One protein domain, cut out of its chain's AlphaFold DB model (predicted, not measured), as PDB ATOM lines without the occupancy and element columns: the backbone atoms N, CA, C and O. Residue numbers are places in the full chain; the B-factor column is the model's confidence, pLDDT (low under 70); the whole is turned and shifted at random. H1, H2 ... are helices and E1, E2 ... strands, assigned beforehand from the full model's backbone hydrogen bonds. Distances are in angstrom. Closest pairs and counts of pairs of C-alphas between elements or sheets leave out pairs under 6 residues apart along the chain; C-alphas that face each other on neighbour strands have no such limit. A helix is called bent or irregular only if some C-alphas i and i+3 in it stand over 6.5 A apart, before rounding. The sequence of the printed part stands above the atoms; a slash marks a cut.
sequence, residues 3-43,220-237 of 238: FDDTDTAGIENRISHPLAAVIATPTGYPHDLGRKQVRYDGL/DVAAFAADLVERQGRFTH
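Overview. This is residues 3 to 43 and 220 to 237 of the 238 residues of an uncharacterized protein of Desulfovibrio sp (UniProt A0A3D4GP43). A small two-stranded sheet, E1 beside E2, forms one corner of a loose triangle whose other two corners are the helices H1 and H2, which stay well away from each other. H2, the longest helix, runs back roughly against the direction of the strands, with residues 221 to 228 nearest the sheet, while the loop of residues 27 to 36 between the strands swings away from H2. The printed part has 59 residues, with two named helices and two named strands in the order H1, E1, E2, H2; the sheet is parallel, in the order E1, E2. The class is mixed, helices and strands. The whole is compact, with a radius of gyration of the C-alphas of 11.8 A and spans of 32 by 25 by 17 A.

Arrangement. Begin at the sheet, where E1, residues 23 to 26, and E2, residues 37 to 40, are parallel neighbours with 33 degrees between their directions. Look at C-alphas 24 and 38, which face each other at 4.7 A. Beside them, N 38 and O 23 are 2.8 A apart and N 25 and O 38 are 3.0 A apart, both within hydrogen-bond range. From E2, look toward H2, residues 221 to 235: their closest C-alphas are those of Tyr 40 and Val 221, 7.8 A apart. E1 and H2 are apart. From E1, look toward H1, residues 10 to 19: their closest C-alphas are those of His 17 and Ile 23, 7.0 A apart. H1 is apart from E2 and from H2. In the helix backbones, 4 of 6 O i to N i+4 pairs are within hydrogen-bond range in H1 and 10 of 11 in H2.

Along the chain. Find C-alpha 23 at (32.926, -30.993, -19.213); from there E1 runs 10.3 A to Pro 26. E2 runs 9.9 A from Gln 37 to Tyr 40. H1 begins at C-alpha 10, at (44.390, -31.919, -28.131), and runs 14.9 A to Leu 19; it is neither bent nor irregular, but only just: C-alphas 15 and 18 are 6.5 A apart. H2 runs 21.6 A from Val 221 to Phe 235, whose C-alpha is at (26.030, -23.297, -7.344).

Size, cuts and confidence. Look for the farthest pair at the C-alphas of Thr 8 and His 237, 34.6 A apart. Residues 44 to 219 are not printed, and C-alphas 43 and 220 stand 9.8 A apart across this cut, which falls in the link from E2 to H2. Of the links printed whole, H1 to E1 is tight and E1 to E2 is short. In the B-factor column, the mean pLDDT of the printed part is 84.5; residues 7 to 12 and 234 to 237 are under 70.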
ATOM      1  N   PHE A   3      31.310 -27.736 -23.360       87.06
ATOM      2  CA  PHE A   3      30.710 -28.802 -24.167       87.06
ATOM      3  C   PHE A   3      31.740 -29.197 -25.220       87.06
ATOM      4  O   PHE A   3      32.252 -28.316 -25.906       87.06
ATOM      5  N   ASP A   4      32.085 -30.479 -25.286       83.06
ATOM      6  CA  ASP A   4      33.168 -30.973 -26.132       83.06
ATOM      7  C   ASP A   4      32.760 -32.280 -26.820       83.06
ATOM      8  O   ASP A   4      32.426 -33.278 -26.176       83.06
ATOM      9  N   ASP A   5      32.768 -32.251 -28.146       79.81
ATOM     10  CA  ASP A   5      32.538 -33.379 -29.046       79.81
ATOM     11  C   ASP A   5      33.717 -33.590 -30.005       79.81
ATOM     12  O   ASP A   5      33.627 -34.414 -30.915       79.81
ATOM     13  N   THR A   6      34.826 -32.870 -29.808       77.56
ATOM     14  CA  THR A   6      35.980 -32.919 -30.702       77.56
ATOM     15  C   THR A   6      37.136 -33.626 -30.004       77.56
ATOM     16  O   THR A   6      37.975 -33.040 -29.321       77.56
ATOM     17  N   ASP A   7      37.219 -34.935 -30.226       66.94
ATOM     18  CA  ASP A   7      38.231 -35.824 -29.643       66.94
ATOM     19  C   ASP A   7      39.651 -35.606 -30.196       66.94
ATOM     20  O   ASP A   7      40.629 -36.121 -29.657       66.94
ATOM     21  N   THR A   8      39.787 -34.790 -31.244       60.50
ATOM     22  CA  THR A   8      41.064 -34.474 -31.902       60.50
ATOM     23  C   THR A   8      41.661 -33.117 -31.499       60.50
ATOM     24  O   THR A   8      42.804 -32.823 -31.858       60.50
ATOM     25  N   ALA A   9      40.960 -32.306 -30.694       63.31
ATOM     26  CA  ALA A   9      41.363 -30.944 -30.315       63.31
ATOM     27  C   ALA A   9      42.374 -30.901 -29.145       63.31
ATOM     28  O   ALA A   9      42.192 -30.216 -28.136       63.31
ATOM     29  N   GLY A  10      43.481 -31.644 -29.254       63.72
ATOM     30  CA  GLY A  10      44.390 -31.919 -28.131       63.72
ATOM     31  C   GLY A  10      44.963 -30.690 -27.399       63.72
ATOM     32  O   GLY A  10      45.127 -30.732 -26.179       63.72
ATOM     33  N   ILE A  11      45.258 -29.587 -28.099       62.00
ATOM     34  CA  ILE A  11      45.795 -28.360 -27.472       62.00
ATOM     35  C   ILE A  11      44.684 -27.558 -26.784       62.00
ATOM     36  O   ILE A  11      44.860 -27.127 -25.644       62.00
ATOM     37  N   GLU A  12      43.540 -27.392 -27.444       65.94
ATOM     38  CA  GLU A  12      42.391 -26.651 -26.909       65.94
ATOM     39  C   GLU A  12      41.849 -27.326 -25.646       65.94
ATOM     40  O   GLU A  12      41.634 -26.670 -24.621       65.94
ATOM     41  N   ASN A  13      41.753 -28.655 -25.673       75.56
ATOM     42  CA  ASN A  13      41.314 -29.474 -24.547       75.56
ATOM     43  C   ASN A  13      42.281 -29.364 -23.364       75.56
ATOM     44  O   ASN A  13      41.866 -29.187 -22.218       75.56
ATOM     45  N   ARG A  14      43.594 -29.350 -23.626       74.50
ATOM     46  CA  ARG A  14      44.621 -29.215 -22.581       74.50
ATOM     47  C   ARG A  14      44.589 -27.862 -21.864       74.50
ATOM     48  O   ARG A  14      45.024 -27.786 -20.716       74.50
ATOM     49  N   ILE A  15      44.084 -26.813 -22.512       77.75
ATOM     50  CA  ILE A  15      43.943 -25.475 -21.920       77.75
ATOM     51  C   ILE A  15      42.588 -25.334 -21.214       77.75
ATOM     52  O   ILE A  15      42.523 -24.861 -20.078       77.75
ATOM     53  N   SER A  16      41.504 -25.752 -21.867       80.81
ATOM     54  CA  SER A  16      40.136 -25.504 -21.405       80.81
ATOM     55  C   SER A  16      39.670 -26.481 -20.317       80.81
ATOM     56  O   SER A  16      39.048 -26.062 -19.336       80.81
ATOM     57  N   HIS A  17      40.008 -27.773 -20.417       85.50
ATOM     58  CA  HIS A  17      39.525 -28.811 -19.492       85.50
ATOM     59  C   HIS A  17      39.992 -28.611 -18.036       85.50
ATOM     60  O   HIS A  17      39.184 -28.801 -17.115       85.50
ATOM     61  N   PRO A  18      41.244 -28.186 -17.753       85.06
ATOM     62  CA  PRO A  18      41.661 -27.900 -16.381       85.06
ATOM     63  C   PRO A  18      40.856 -26.771 -15.727       85.06
ATOM     64  O   PRO A  18      40.548 -26.863 -14.535       85.06
ATOM     65  N   LEU A  19      40.470 -25.755 -16.504       86.00
ATOM     66  CA  LEU A  19      39.718 -24.583 -16.041       86.00
ATOM     67  C   LEU A  19      38.209 -24.850 -15.924       86.00
ATOM     68  O   LEU A  19      37.500 -24.144 -15.208       86.00
ATOM     69  N   ALA A  20      37.699 -25.879 -16.601       88.06
ATOM     70  CA  ALA A  20      36.289 -26.232 -16.560       88.06
ATOM     71  C   ALA A  20      35.882 -26.835 -15.203       88.06
ATOM     72  O   ALA A  20      36.560 -27.715 -14.668       88.06
ATOM     73  N   ALA A  21      34.738 -26.405 -14.663       87.94
ATOM     74  CA  ALA A  21      34.086 -27.072 -13.530       87.94
ATOM     75  C   ALA A  21      33.381 -28.375 -13.957       87.94
ATOM     76  O   ALA A  21      33.433 -29.371 -13.242       87.94
ATOM     77  N   VAL A  22      32.775 -28.358 -15.148       92.19
ATOM     78  CA  VAL A  22      32.073 -29.475 -15.795       92.19
ATOM     79  C   VAL A  22      32.454 -29.502 -17.272       92.19
ATOM     80  O   VAL A  22      32.552 -28.434 -17.890       92.19
ATOM     81  N   ILE A  23      32.656 -30.706 -17.803       92.81
ATOM     82  CA  ILE A  23      32.926 -30.993 -19.213       92.81
ATOM     83  C   ILE A  23      31.830 -31.943 -19.704       92.81
ATOM     84  O   ILE A  23      31.784 -33.100 -19.292       92.81
ATOM     85  N   ALA A  24      30.911 -31.450 -20.524       94.19
ATOM     86  CA  ALA A  24      29.831 -32.240 -21.091       94.19
ATOM     87  C   ALA A  24      30.264 -32.831 -22.437       94.19
ATOM     88  O   ALA A  24      30.667 -32.080 -23.320       94.19
ATOM     89  N   THR A  25      30.169 -34.151 -22.603       94.56
ATOM     90  CA  THR A  25      30.579 -34.834 -23.843       94.56
ATOM     91  C   THR A  25      29.524 -35.839 -24.304       94.56
ATOM     92  O   THR A  25      28.889 -36.470 -23.452       94.56
ATOM     93  N   PRO A  26      29.379 -36.094 -25.615       94.00
ATOM     94  CA  PRO A  26      28.588 -37.215 -26.110       94.00
ATOM     95  C   PRO A  26      29.001 -38.556 -25.493       94.00
ATOM     96  O   PRO A  26      30.172 -38.775 -25.162       94.00
ATOM     97  N   THR A  27      28.067 -39.501 -25.386       91.94
ATOM     98  CA  THR A  27      28.351 -40.863 -24.904       91.94
ATOM     99  C   THR A  27      29.409 -41.563 -25.759       91.94
ATOM    100  O   THR A  27      30.231 -42.292 -25.208       91.94
ATOM    101  N   GLY A  28      29.456 -41.288 -27.066       88.19
ATOM    102  CA  GLY A  28      30.464 -41.829 -27.984       88.19
ATOM    103  C   GLY A  28      31.873 -41.235 -27.839       88.19
ATOM    104  O   GLY A  28      32.811 -41.787 -28.409       88.19
ATOM    105  N   TYR A  29      32.052 -40.152 -27.069       90.38
ATOM    106  CA  TYR A  29      33.354 -39.500 -26.908       90.38
ATOM    107  C   TYR A  29      34.384 -40.474 -26.297       90.38
ATOM    108  O   TYR A  29      34.134 -41.021 -25.212       90.38
ATOM    109  N   PRO A  30      35.542 -40.712 -26.938       88.94
ATOM    110  CA  PRO A  30      36.392 -41.865 -26.634       88.94
ATOM    111  C   PRO A  30      37.197 -41.732 -25.337       88.94
ATOM    112  O   PRO A  30      37.672 -42.735 -24.806       88.94
ATOM    113  N   HIS A  31      37.369 -40.517 -24.811       88.62
ATOM    114  CA  HIS A  31      38.203 -40.279 -23.635       88.62
ATOM    115  C   HIS A  31      37.377 -40.159 -22.351       88.62
ATOM    116  O   HIS A  31      36.341 -39.489 -22.311       88.62
ATOM    117  N   ASP A  32      37.862 -40.788 -21.281       89.94
ATOM    118  CA  ASP A  32      37.394 -40.548 -19.916       89.94
ATOM    119  C   ASP A  32      38.122 -39.319 -19.348       89.94
ATOM    120  O   ASP A  32      39.338 -39.336 -19.148       89.94
ATOM    121  N   LEU A  33      37.378 -38.231 -19.127       90.44
ATOM    122  CA  LEU A  33      37.897 -36.962 -18.599       90.44
ATOM    123  C   LEU A  33      37.761 -36.876 -17.063       90.44
ATOM    124  O   LEU A  33      37.954 -35.817 -16.456       90.44
ATOM    125  N   GLY A  34      37.440 -38.001 -16.418       91.81
ATOM    126  CA  GLY A  34      37.337 -38.161 -14.978       91.81
ATOM    127  C   GLY A  34      36.117 -37.469 -14.377       91.81
ATOM    128  O   GLY A  34      35.116 -37.201 -15.032       91.81
ATOM    129  N   ARG A  35      36.208 -37.125 -13.086       92.88
ATOM    130  CA  ARG A  35      35.078 -36.627 -12.271       92.88
ATOM    131  C   ARG A  35      34.366 -35.367 -12.786       92.88
ATOM    132  O   ARG A  35      33.307 -35.031 -12.271       92.88
ATOM    133  N   LYS A  36      34.983 -34.622 -13.708       92.12
ATOM    134  CA  LYS A  36      34.394 -33.415 -14.307       92.12
ATOM    135  C   LYS A  36      33.514 -33.742 -15.516       92.12
ATOM    136  O   LYS A  36      32.774 -32.865 -15.958       92.12
ATOM    137  N   GLN A  37      33.622 -34.954 -16.060       94.62
ATOM    138  CA  GLN A  37      32.902 -35.374 -17.250       94.62
ATOM    139  C   GLN A  37      31.441 -35.680 -16.926       94.62
ATOM    140  O   GLN A  37      31.143 -36.461 -16.025       94.62
ATOM    141  N   VAL A  38      30.533 -35.106 -17.706       95.31
ATOM    142  CA  VAL A  38      29.117 -35.478 -17.732       95.31
ATOM    143  C   VAL A  38      28.805 -35.954 -19.141       95.31
ATOM    144  O   VAL A  38      28.977 -35.209 -20.101       95.31
ATOM    145  N   ARG A  39      28.370 -37.207 -19.276       95.06
ATOM    146  CA  ARG A  39      28.028 -37.775 -20.581       95.06
ATOM    147  C   ARG A  39      26.558 -37.563 -20.911       95.06
ATOM    148  O   ARG A  39      25.718 -37.603 -20.013       95.06
ATOM    149  N   TYR A  40      26.266 -37.364 -22.189       95.19
ATOM    150  CA  TYR A  40      24.905 -37.248 -22.697       95.19
ATOM    151  C   TYR A  40      24.733 -38.019 -24.009       95.19
ATOM    152  O   TYR A  40      25.663 -38.131 -24.806       95.19
ATOM    153  N   ASP A  41      23.543 -38.572 -24.233       94.62
ATOM    154  CA  ASP A  41      23.256 -39.415 -25.397       94.62
ATOM    155  C   ASP A  41      22.713 -38.590 -26.572       94.62
ATOM    156  O   ASP A  41      21.504 -38.472 -26.780       94.62
ATOM    157  N   GLY A  42      23.626 -37.954 -27.306       93.75
ATOM    158  CA  GLY A  42      23.319 -37.150 -28.484       93.75
ATOM    159  C   GLY A  42      24.570 -36.582 -29.154       93.75
ATOM    160  O   GLY A  42      25.685 -36.789 -28.682       93.75
ATOM    161  N   LEU A  43      24.359 -35.846 -30.246       94.62
ATOM    162  CA  LEU A  43      25.373 -35.073 -30.973       94.62
ATOM    163  C   LEU A  43      25.116 -33.572 -30.781       94.62
ATOM    164  O   LEU A  43      23.962 -33.182 -30.580       94.62
ATOM    165  N   ASP A 220      16.923 -34.699 -25.916       94.25
ATOM    166  CA  ASP A 220      16.885 -33.294 -26.313       94.25
ATOM    167  C   ASP A 220      18.151 -32.580 -25.809       94.25
ATOM    168  O   ASP A 220      18.223 -32.123 -24.664       94.25
ATOM    169  N   VAL A 221      19.174 -32.521 -26.666       95.25
ATOM    170  CA  VAL A 221      20.494 -31.952 -26.341       95.25
ATOM    171  C   VAL A 221      20.392 -30.476 -25.950       95.25
ATOM    172  O   VAL A 221      21.095 -30.036 -25.042       95.25
ATOM    173  N   ALA A 222      19.480 -29.715 -26.564       94.12
ATOM    174  CA  ALA A 222      19.271 -28.310 -26.219       94.12
ATOM    175  C   ALA A 222      18.693 -28.159 -24.805       94.12
ATOM    176  O   ALA A 222      19.182 -27.347 -24.017       94.12
ATOM    177  N   ALA A 223      17.687 -28.968 -24.458       94.19
ATOM    178  CA  ALA A 223      17.114 -28.972 -23.113       94.19
ATOM    179  C   ALA A 223      18.130 -29.441 -22.061       94.19
ATOM    180  O   ALA A 223      18.242 -28.825 -21.001       94.19
ATOM    181  N   PHE A 224      18.907 -30.484 -22.368       95.25
ATOM    182  CA  PHE A 224      19.998 -30.952 -21.513       95.25
ATOM    183  C   PHE A 224      21.036 -29.854 -21.266       95.25
ATOM    184  O   PHE A 224      21.417 -29.609 -20.122       95.25
ATOM    185  N   ALA A 225      21.472 -29.162 -22.322       93.31
ATOM    186  CA  ALA A 225      22.453 -28.095 -22.201       93.31
ATOM    187  C   ALA A 225      21.931 -26.938 -21.337       93.31
ATOM    188  O   ALA A 225      22.648 -26.470 -20.451       93.31
ATOM    189  N   ALA A 226      20.677 -26.518 -21.543       93.12
ATOM    190  CA  ALA A 226      20.039 -25.468 -20.750       93.12
ATOM    191  C   ALA A 226      19.946 -25.840 -19.259       93.12
ATOM    192  O   ALA A 226      20.403 -25.078 -18.406       93.12
ATOM    193  N   ASP A 227      19.443 -27.036 -18.941       93.81
ATOM    194  CA  ASP A 227      19.360 -27.537 -17.560       93.81
ATOM    195  C   ASP A 227      20.747 -27.613 -16.901       93.81
ATOM    196  O   ASP A 227      20.921 -27.211 -15.747       93.81
ATOM    197  N   LEU A 228      21.767 -28.056 -17.642       92.62
ATOM    198  CA  LEU A 228      23.125 -28.129 -17.121       92.62
ATOM    199  C   LEU A 228      23.695 -26.736 -16.805       92.62
ATOM    200  O   LEU A 228      24.273 -26.550 -15.730       92.62
ATOM    201  N   VAL A 229      23.497 -25.749 -17.689       91.06
ATOM    202  CA  VAL A 229      23.892 -24.347 -17.448       91.06
ATOM    203  C   VAL A 229      23.202 -23.802 -16.195       91.06
ATOM    204  O   VAL A 229      23.871 -23.255 -15.313       91.06
ATOM    205  N   GLU A 230      21.885 -23.983 -16.075       90.94
ATOM    206  CA  GLU A 230      21.107 -23.485 -14.938       90.94
ATOM    207  C   GLU A 230      21.550 -24.098 -13.610       90.94
ATOM    208  O   GLU A 230      21.693 -23.390 -12.607       90.94
ATOM    209  N   ARG A 231      21.811 -25.411 -13.588       88.75
ATOM    210  CA  ARG A 231      22.314 -26.095 -12.391       88.75
ATOM    211  C   ARG A 231      23.643 -25.506 -11.948       88.75
ATOM    212  O   ARG A 231      23.783 -25.200 -10.768       88.75
ATOM    213  N   GLN A 232      24.585 -25.291 -12.867       82.75
ATOM    214  CA  GLN A 232      25.892 -24.719 -12.527       82.75
ATOM    215  C   GLN A 232      25.789 -23.269 -12.034       82.75
ATOM    216  O   GLN A 232      26.452 -22.916 -11.059       82.75
ATOM    217  N   GLY A 233      24.913 -22.452 -12.627       74.50
ATOM    218  CA  GLY A 233      24.688 -21.067 -12.189       74.50
ATOM    219  C   GLY A 233      24.096 -20.950 -10.777       74.50
ATOM    220  O   GLY A 233      24.386 -19.998 -10.051       74.50
ATOM    221  N   ARG A 234      23.312 -21.941 -10.331       65.94
ATOM    222  CA  ARG A 234      22.775 -21.982  -8.957       65.94
ATOM    223  C   ARG A 234      23.834 -22.312  -7.900       65.94
ATOM    224  O   ARG A 234      23.649 -21.939  -6.743       65.94
ATOM    225  N   PHE A 235      24.935 -22.970  -8.269       56.06
ATOM    226  CA  PHE A 235      26.030 -23.297  -7.344       56.06
ATOM    227  C   PHE A 235      27.050 -22.164  -7.166       56.06
ATOM    228  O   PHE A 235      27.778 -22.177  -6.181       56.06
ATOM    229  N   THR A 236      27.091 -21.166  -8.055       53.44
ATOM    230  CA  THR A 236      28.019 -20.019  -7.960       53.44
ATOM    231  C   THR A 236      27.520 -18.860  -7.089       53.44
ATOM    232  O   THR A 236      28.269 -17.917  -6.851       53.44
ATOM    233  N   HIS A 237      26.272 -18.910  -6.607       49.34
ATOM    234  CA  HIS A 237      25.652 -17.867  -5.772       49.34
ATOM    235  C   HIS A 237      25.416 -18.288  -4.306       49.34
ATOM    236  O   HIS A 237      24.596 -17.682  -3.615       49.34
TER     237      HIS A 237